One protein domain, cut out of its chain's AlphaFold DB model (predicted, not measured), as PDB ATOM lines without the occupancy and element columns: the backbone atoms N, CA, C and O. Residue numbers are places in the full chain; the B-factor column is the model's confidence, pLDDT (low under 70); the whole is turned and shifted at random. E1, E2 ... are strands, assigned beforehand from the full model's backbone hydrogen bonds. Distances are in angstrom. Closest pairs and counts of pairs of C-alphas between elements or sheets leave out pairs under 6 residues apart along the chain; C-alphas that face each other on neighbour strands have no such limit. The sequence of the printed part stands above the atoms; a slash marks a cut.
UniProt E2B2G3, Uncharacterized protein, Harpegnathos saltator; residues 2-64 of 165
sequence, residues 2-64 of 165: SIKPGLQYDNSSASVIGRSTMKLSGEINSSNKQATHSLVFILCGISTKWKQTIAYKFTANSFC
ATOM      1  N   SER A   2     -26.599 -17.777 274.561       92.44
ATOM      2  CA  SER A   2     -25.300 -17.131 274.835       92.44
ATOM      3  C   SER A   2     -25.191 -15.812 274.066       92.44
ATOM      4  O   SER A   2     -25.673 -15.734 272.936       92.44
ATOM      5  N   ILE A   3     -24.593 -14.790 274.673       93.94
ATOM      6  CA  ILE A   3     -24.339 -13.475 274.072       93.94
ATOM      7  C   ILE A   3     -22.879 -13.077 274.302       93.94
ATOM      8  O   ILE A   3     -22.252 -13.524 275.263       93.94
ATOM      9  N   LYS A   4     -22.327 -12.221 273.433       94.19
ATOM     10  CA  LYS A   4     -20.981 -11.673 273.635       94.19
ATOM     11  C   LYS A   4     -21.005 -10.728 274.845       94.19
ATOM     12  O   LYS A   4     -21.759  -9.755 274.805       94.19
ATOM     13  N   PRO A   5     -20.194 -10.968 275.888       94.25
ATOM     14  CA  PRO A   5     -20.113 -10.053 277.016       94.25
ATOM     15  C   PRO A   5     -19.579  -8.698 276.560       94.25
ATOM     16  O   PRO A   5     -18.616  -8.619 275.795       94.25
ATOM     17  N   GLY A   6     -20.215  -7.633 277.026       93.38
ATOM     18  CA  GLY A   6     -19.848  -6.272 276.676       93.38
ATOM     19  C   GLY A   6     -20.727  -5.280 277.413       93.38
ATOM     20  O   GLY A   6     -21.823  -5.624 277.848       93.38
ATOM     21  N   LEU A   7     -20.224  -4.062 277.576       93.69
ATOM     22  CA  LEU A   7     -21.001  -2.936 278.075       93.69
ATOM     23  C   LEU A   7     -21.199  -1.960 276.926       93.69
ATOM     24  O   LEU A   7     -20.241  -1.628 276.230       93.69
ATOM     25  N   GLN A   8     -22.430  -1.507 276.747       94.06
ATOM     26  CA  GLN A   8     -22.771  -0.499 275.758       94.06
ATOM     27  C   GLN A   8     -23.594   0.583 276.440       94.06
ATOM     28  O   GLN A   8     -24.540   0.282 277.167       94.06
ATOM     29  N   TYR A   9     -23.212   1.837 276.230       94.62
ATOM     30  CA  TYR A   9     -24.034   2.961 276.647       94.62
ATOM     31  C   TYR A   9     -25.134   3.173 275.610       94.62
ATOM     32  O   TYR A   9     -24.853   3.267 274.413       94.62
ATOM     33  N   ASP A  10     -26.378   3.198 276.068       93.94
ATOM     34  CA  ASP A  10     -27.538   3.500 275.247       93.94
ATOM     35  C   ASP A  10     -27.996   4.929 275.530       93.94
ATOM     36  O   ASP A  10     -28.475   5.246 276.621       93.94
ATOM     37  N   ASN A  11     -27.855   5.786 274.520       94.94
ATOM     38  CA  ASN A  11     -28.220   7.196 274.607       94.94
ATOM     39  C   ASN A  11     -29.725   7.396 274.819       94.94
ATOM     40  O   ASN A  11     -30.116   8.389 275.422       94.94
ATOM     41  N   SER A  12     -30.568   6.478 274.334       94.69
ATOM     42  CA  SER A  12     -32.025   6.636 274.407       94.69
ATOM     43  C   SER A  12     -32.563   6.432 275.825       94.69
ATOM     44  O   SER A  12     -33.425   7.183 276.276       94.69
ATOM     45  N   SER A  13     -32.012   5.460 276.555       89.88
ATOM     46  CA  SER A  13     -32.336   5.207 277.964       89.88
ATOM     47  C   SER A  13     -31.397   5.914 278.946       89.88
ATOM     48  O   SER A  13     -31.567   5.767 280.156       89.88
ATOM     49  N   ALA A  14     -30.396   6.644 278.439       93.81
ATOM     50  CA  ALA A  14     -29.304   7.237 279.210       93.81
ATOM     51  C   ALA A  14     -28.659   6.242 280.198       93.81
ATOM     52  O   ALA A  14     -28.284   6.603 281.318       93.81
ATOM     53  N   SER A  15     -28.543   4.969 279.802       91.38
ATOM     54  CA  SER A  15     -28.167   3.873 280.700       91.38
ATOM     55  C   SER A  15     -27.129   2.928 280.092       91.38
ATOM     56  O   SER A  15     -26.929   2.866 278.880       91.38
ATOM     57  N   VAL A  16     -26.428   2.182 280.954       91.38
ATOM     58  CA  VAL A  16     -25.458   1.162 280.527       91.38
ATOM     59  C   VAL A  16     -26.154  -0.192 280.411       91.38
ATOM     60  O   VAL A  16     -26.586  -0.767 281.414       91.38
ATOM     61  N   ILE A  17     -26.185  -0.736 279.198       92.06
ATOM     62  CA  ILE A  17     -26.689  -2.071 278.869       92.06
ATOM     63  C   ILE A  17     -25.531  -3.078 278.897       92.06
ATOM     64  O   ILE A  17     -24.372  -2.735 278.660       92.06
ATOM     65  N   GLY A  18     -25.845  -4.341 279.196       90.88
ATOM     66  CA  GLY A  18     -24.881  -5.448 279.179       90.88
ATOM     67  C   GLY A  18     -24.513  -5.991 280.559       90.88
ATOM     68  O   GLY A  18     -23.652  -6.860 280.679       90.88
ATOM     69  N   ARG A  19     -25.179  -5.513 281.613       92.75
ATOM     70  CA  ARG A  19     -25.103  -6.070 282.972       92.75
ATOM     71  C   ARG A  19     -26.202  -7.108 283.205       92.75
ATOM     72  O   ARG A  19     -27.255  -7.063 282.572       92.75
ATOM     73  N   SER A  20     -25.960  -8.039 284.126       92.31
ATOM     74  CA  SER A  20     -26.959  -9.032 284.542       92.31
ATOM     75  C   SER A  20     -28.130  -8.357 285.258       92.31
ATOM     76  O   SER A  20     -27.929  -7.659 286.252       92.31
ATOM     77  N   THR A  21     -29.350  -8.608 284.780       91.06
ATOM     78  CA  THR A  21     -30.607  -8.056 285.317       91.06
ATOM     79  C   THR A  21     -31.289  -8.980 286.326       91.06
ATOM     80  O   THR A  21     -32.329  -8.620 286.863       91.06
ATOM     81  N   MET A  22     -30.754 -10.183 286.541       89.31
ATOM     82  CA  MET A  22     -31.207 -11.128 287.568       89.31
ATOM     83  C   MET A  22     -30.064 -11.448 288.518       89.31
ATOM     84  O   MET A  22     -28.928 -11.627 288.065       89.31
ATOM     85  N   LYS A  23     -30.379 -11.596 289.809       89.06
ATOM     86  CA  LYS A  23     -29.437 -12.060 290.829       89.06
ATOM     87  C   LYS A  23     -28.840 -13.402 290.438       89.06
ATOM     88  O   LYS A  23     -29.455 -14.213 289.744       89.06
ATOM     89  N   LEU A  24     -27.636 -13.651 290.932       85.81
ATOM     90  CA  LEU A  24     -26.958 -14.928 290.749       85.81
ATOM     91  C   LEU A  24     -27.497 -15.974 291.730       85.81
ATOM     92  O   LEU A  24     -28.242 -15.670 292.667       85.81
ATOM     93  N   SER A  25     -27.089 -17.226 291.530       80.25
ATOM     94  CA  SER A  25     -27.298 -18.297 292.507       80.25
ATOM     95  C   SER A  25     -26.826 -17.872 293.903       80.25
ATOM     96  O   SER A  25     -25.770 -17.255 294.034       80.25
ATOM     97  N   GLY A  26     -27.600 -18.205 294.940       78.62
ATOM     98  CA  GLY A  26     -27.329 -17.752 296.311       78.62
ATOM     99  C   GLY A  26     -27.766 -16.309 296.592       78.62
ATOM    100  O   GLY A  26     -27.312 -15.728 297.567       78.62
ATOM    101  N   GLU A  27     -28.615 -15.729 295.733       77.19
ATOM    102  CA  GLU A  27     -29.186 -14.378 295.889       77.19
ATOM    103  C   GLU A  27     -28.151 -13.245 295.893       77.19
ATOM    104  O   GLU A  27     -28.406 -12.136 296.361       77.19
ATOM    105  N   ILE A  28     -26.987 -13.509 295.304       79.88
ATOM    106  CA  ILE A  28     -25.893 -12.551 295.206       79.88
ATOM    107  C   ILE A  28     -26.233 -11.493 294.152       79.88
ATOM    108  O   ILE A  28     -26.608 -11.816 293.016       79.88
ATOM    109  N   ASN A  29     -26.050 -10.222 294.513       81.69
ATOM    110  CA  ASN A  29     -26.246  -9.094 293.609       81.69
ATOM    111  C   ASN A  29     -25.337  -9.212 292.375       81.69
ATOM    112  O   ASN A  29     -24.117  -9.328 292.474       81.69
ATOM    113  N   SER A  30     -25.951  -9.165 291.193       80.81
ATOM    114  CA  SER A  30     -25.291  -9.371 289.902       80.81
ATOM    115  C   SER A  30     -25.020  -8.078 289.135       80.81
ATOM    116  O   SER A  30     -24.536  -8.137 288.006       80.81
ATOM    117  N   SER A  31     -25.372  -6.920 289.700       74.25
ATOM    118  CA  SER A  31     -25.398  -5.628 288.998       74.25
ATOM    119  C   SER A  31     -24.048  -5.243 288.391       74.25
ATOM    120  O   SER A  31     -24.006  -4.604 287.346       74.25
ATOM    121  N   ASN A  32     -22.943  -5.690 288.988       83.31
ATOM    122  CA  ASN A  32     -21.591  -5.422 288.493       83.31
ATOM    123  C   ASN A  32     -21.051  -6.506 287.542       83.31
ATOM    124  O   ASN A  32     -19.931  -6.383 287.049       83.31
ATOM    125  N   LYS A  33     -21.801  -7.584 287.282       89.81
ATOM    126  CA  LYS A  33     -21.376  -8.665 286.384       89.81
ATOM    127  C   LYS A  33     -21.905  -8.433 284.975       89.81
ATOM    128  O   LYS A  33     -23.085  -8.140 284.781       89.81
ATOM    129  N   GLN A  34     -21.024  -8.611 283.995       92.81
ATOM    130  CA  GLN A  34     -21.406  -8.607 282.588       92.81
ATOM    131  C   GLN A  34     -22.312  -9.799 282.281       92.81
ATOM    132  O   GLN A  34     -22.111 -10.910 282.781       92.81
ATOM    133  N   ALA A  35     -23.317  -9.547 281.455       94.06
ATOM    134  CA  ALA A  35     -24.214 -10.564 280.960       94.06
ATOM    135  C   ALA A  35     -23.493 -11.445 279.937       94.06
ATOM    136  O   ALA A  35     -22.874 -10.954 278.995       94.06
ATOM    137  N   THR A  36     -23.589 -12.756 280.126       95.00
ATOM    138  CA  THR A  36     -23.069 -13.766 279.193       95.00
ATOM    139  C   THR A  36     -24.204 -14.505 278.499       95.00
ATOM    140  O   THR A  36     -24.001 -15.134 277.464       95.00
ATOM    141  N   HIS A  37     -25.417 -14.421 279.048       93.75
ATOM    142  CA  HIS A  37     -26.593 -15.071 278.508       93.75
ATOM    143  C   HIS A  37     -27.804 -14.134 278.511       93.75
ATOM    144  O   HIS A  37     -27.953 -13.256 279.361       93.75
ATOM    145  N   SER A  38     -28.695 -14.364 277.554       93.75
ATOM    146  CA  SER A  38     -30.042 -13.807 277.516       93.75
ATOM    147  C   SER A  38     -31.068 -14.923 277.722       93.75
ATOM    148  O   SER A  38     -31.009 -15.982 277.073       93.75
ATOM    149  N   LEU A  39     -31.984 -14.691 278.653       93.94
ATOM    150  CA  LEU A  39     -33.210 -15.445 278.861       93.94
ATOM    151  C   LEU A  39     -34.337 -14.725 278.138       93.94
ATOM    152  O   LEU A  39     -34.493 -13.517 278.283       93.94
ATOM    153  N   VAL A  40     -35.131 -15.475 277.386       95.31
ATOM    154  CA  VAL A  40     -36.238 -14.933 276.597       95.31
ATOM    155  C   VAL A  40     -37.497 -15.696 276.969       95.31
ATOM    156  O   VAL A  40     -37.496 -16.927 276.966       95.31
ATOM    157  N   PHE A  41     -38.559 -14.961 277.278       96.81
ATOM    158  CA  PHE A  41     -39.875 -15.509 277.570       96.81
ATOM    159  C   PHE A  41     -40.786 -15.272 276.372       96.81
ATOM    160  O   PHE A  41     -40.937 -14.143 275.897       96.81
ATOM    161  N   ILE A  42     -41.382 -16.353 275.881       97.62
ATOM    162  CA  ILE A  42     -42.213 -16.355 274.680       97.62
ATOM    163  C   ILE A  42     -43.558 -16.973 275.047       97.62
ATOM    164  O   ILE A  42     -43.602 -18.096 275.548       97.62
ATOM    165  N   LEU A  43     -44.646 -16.258 274.772       97.88
ATOM    166  CA  LEU A  43     -45.989 -16.829 274.802       97.88
ATOM    167  C   LEU A  43     -46.291 -17.475 273.459       97.88
ATOM    168  O   LEU A  43     -45.954 -16.923 272.412       97.88
ATOM    169  N   CYS A  44     -46.913 -18.648 273.496       97.62
ATOM    170  CA  CYS A  44     -47.324 -19.385 272.309       97.62
ATOM    171  C   CYS A  44     -48.789 -19.792 272.450       97.62
ATOM    172  O   CYS A  44     -49.198 -20.270 273.509       97.62
ATOM    173  N   GLY A  45     -49.560 -19.642 271.375       96.94
ATOM    174  CA  GLY A  45     -50.916 -20.170 271.315       96.94
ATOM    175  C   GLY A  45     -50.920 -21.696 271.245       96.94
ATOM    176  O   GLY A  45     -50.139 -22.290 270.501       96.94
ATOM    177  N   ILE A  46     -51.791 -22.323 272.039       94.25
ATOM    178  CA  ILE A  46     -51.987 -23.781 272.042       94.25
ATOM    179  C   ILE A  46     -53.003 -24.166 270.960       94.25
ATOM    180  O   ILE A  46     -52.702 -24.984 270.098       94.25
ATOM    181  N   SER A  47     -54.185 -23.541 270.976       94.31
ATOM    182  CA  SER A  47     -55.261 -23.813 270.008       94.31
ATOM    183  C   SER A  47     -55.090 -23.062 268.686       94.31
ATOM    184  O   SER A  47     -55.629 -23.470 267.663       94.31
ATOM    185  N   THR A  48     -54.349 -21.952 268.693       93.94
ATOM    186  CA  THR A  48     -54.119 -21.098 267.522       93.94
ATOM    187  C   THR A  48     -52.631 -20.837 267.336       93.94
ATOM    188  O   THR A  48     -51.867 -20.742 268.295       93.94
ATOM    189  N   LYS A  49     -52.186 -20.722 266.084       96.25
ATOM    190  CA  LYS A  49     -50.762 -20.606 265.758       96.25
ATOM    191  C   LYS A  49     -50.286 -19.157 265.853       96.25
ATOM    192  O   LYS A  49     -50.264 -18.440 264.860       96.25
ATOM    193  N   TRP A  50     -49.842 -18.750 267.036       97.44
ATOM    194  CA  TRP A  50     -49.161 -17.470 267.246       97.44
ATOM    195  C   TRP A  50     -48.047 -17.608 268.281       97.44
ATOM    196  O   TRP A  50     -48.057 -18.525 269.107       97.44
ATOM    197  N   LYS A  51     -47.062 -16.708 268.211       97.19
ATOM    198  CA  LYS A  51     -45.959 -16.615 269.172       97.19
ATOM    199  C   LYS A  51     -45.585 -15.155 269.375       97.19
ATOM    200  O   LYS A  51     -45.517 -14.413 268.399       97.19
ATOM    201  N   GLN A  52     -45.297 -14.762 270.609       97.31
ATOM    202  CA  GLN A  52     -44.853 -13.409 270.929       97.31
ATOM    203  C   GLN A  52     -43.794 -13.439 272.027       97.31
ATOM    204  O   GLN A  52     -44.004 -14.019 273.093       97.31
ATOM    205  N   THR A  53     -42.660 -12.787 271.780       97.56
ATOM    206  CA  THR A  53     -41.675 -12.507 272.828       97.56
ATOM    207  C   THR A  53     -42.227 -11.418 273.738       97.56
ATOM    208  O   THR A  53     -42.530 -10.326 273.266       97.56
ATOM    209  N   ILE A  54     -42.356 -11.714 275.028       97.06
ATOM    210  CA  ILE A  54     -42.995 -10.813 276.001       97.06
ATOM    211  C   ILE A  54     -42.019 -10.211 277.007       97.06
ATOM    212  O   ILE A  54     -42.304  -9.177 277.601       97.06
ATOM    213  N   ALA A  55     -40.876 -10.858 277.222       95.50
ATOM    214  CA  ALA A  55     -39.863 -10.384 278.147       95.50
ATOM    215  C   ALA A  55     -38.505 -10.991 277.810       95.50
ATOM    216  O   ALA A  55     -38.403 -12.091 277.257       95.50
ATOM    217  N   TYR A  56     -37.455 -10.287 278.214       94.56
ATOM    218  CA  TYR A  56     -36.101 -10.807 278.234       94.56
ATOM    219  C   TYR A  56     -35.405 -10.395 279.529       94.56
ATOM    220  O   TYR A  56     -35.733  -9.376 280.139       94.56
ATOM    221  N   LYS A  57     -34.444 -11.209 279.954       93.56
ATOM    222  CA  LYS A  57     -33.579 -10.937 281.101       93.56
ATOM    223  C   LYS A  57     -32.151 -11.294 280.740       93.56
ATOM    224  O   LYS A  57     -31.893 -12.330 280.133       93.56
ATOM    225  N   PHE A  58     -31.220 -10.453 281.151       93.69
ATOM    226  CA  PHE A  58     -29.803 -10.736 281.039       93.69
ATOM    227  C   PHE A  58     -29.318 -11.468 282.281       93.69
ATOM    228  O   PHE A  58     -29.614 -11.064 283.406       93.69
ATOM    229  N   THR A  59     -28.545 -12.526 282.075       92.81
ATOM    230  CA  THR A  59     -27.922 -13.288 283.153       92.81
ATOM    231  C   THR A  59     -26.432 -13.430 282.894       92.81
ATOM    232  O   THR A  59     -25.968 -13.440 281.750       92.81
ATOM    233  N   ALA A  60     -25.660 -13.577 283.964       91.19
ATOM    234  CA  ALA A  60     -24.313 -14.118 283.851       91.19
ATOM    235  C   ALA A  60     -24.388 -15.644 283.605       91.19
ATOM    236  O   ALA A  60     -25.386 -16.170 283.102       91.19
ATOM    237  N   ASN A  61     -23.347 -16.383 283.992       88.56
ATOM    238  CA  ASN A  61     -23.305 -17.848 283.863       88.56
ATOM    239  C   ASN A  61     -24.294 -18.588 284.783       88.56
ATOM    240  O   ASN A  61     -24.391 -19.812 284.726       88.56
ATOM    241  N   SER A  62     -25.018 -17.870 285.642       89.50
ATOM    242  CA  SER A  62     -26.055 -18.412 286.511       89.50
ATOM    243  C   SER A  62     -27.138 -17.370 286.796       89.50
ATOM    244  O   SER A  62     -26.966 -16.183 286.507       89.50
ATOM    245  N   PHE A  63     -28.256 -17.825 287.362       91.44
ATOM    246  CA  PHE A  63     -29.343 -16.982 287.848       91.44
ATOM    247  C   PHE A  63     -29.967 -17.583 289.111       91.44
ATOM    248  O   PHE A  63     -29.891 -18.794 289.341       91.44
ATOM    249  N   CYS A  64     -30.593 -16.733 289.921       93.25
ATOM    250  CA  CYS A  64     -31.306 -17.133 291.122       93.25
ATOM    251  C   CYS A  64     -32.596 -17.891 290.759       93.25
ATOM    252  O   CYS A  64     -33.465 -17.334 290.081       93.25
TER     253      CYS A  64
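What this domain is: This is residues 2 to 64 of the 165 residues of an uncharacterized protein of Harpegnathos saltator (UniProt E2B2G3). With little regular structure, the model is a loose T: the long hairpin E3-E4 is the stem, and the short hairpin E1-E2 and the loops of residues 18 to 36 make the two arms of the crossbar. The tips, residues 10 to 15 and 45 to 50, stick out. The 63 printed residues have no named helix and four strands, E1 to E4 in order, in two antiparallel two-stranded sheets. The class is all strand, with 23 residues in named elements; radius of gyration of the C-alphas 14.3 A, spans 43 by 33 by 18 A.

Where its parts are: E1, residues 8 to 10, starts at C-alpha (-22.771, -0.499, 275.758) and E2 is residues 15 to 17. E3, residues 37 to 44, is 22.1 A long. E4, residues 51 to 59, is 23.1 A, bends by 55 degrees at residue 54 and ends at C-alpha (-27.922, -13.288, 283.153).

How they stand to each other: In hairpin E1-E2, N 10 and O 15 are 2.9 A apart, within hydrogen-bond range. In hairpin E3-E4, N 39 and O 57 are 2.8 A apart, also within range. E2 and E3 are apart.

The domain as a whole: The printed part has no cut; the link E2 to E3 is long, 19 residues. No printed residue is under pLDDT 70.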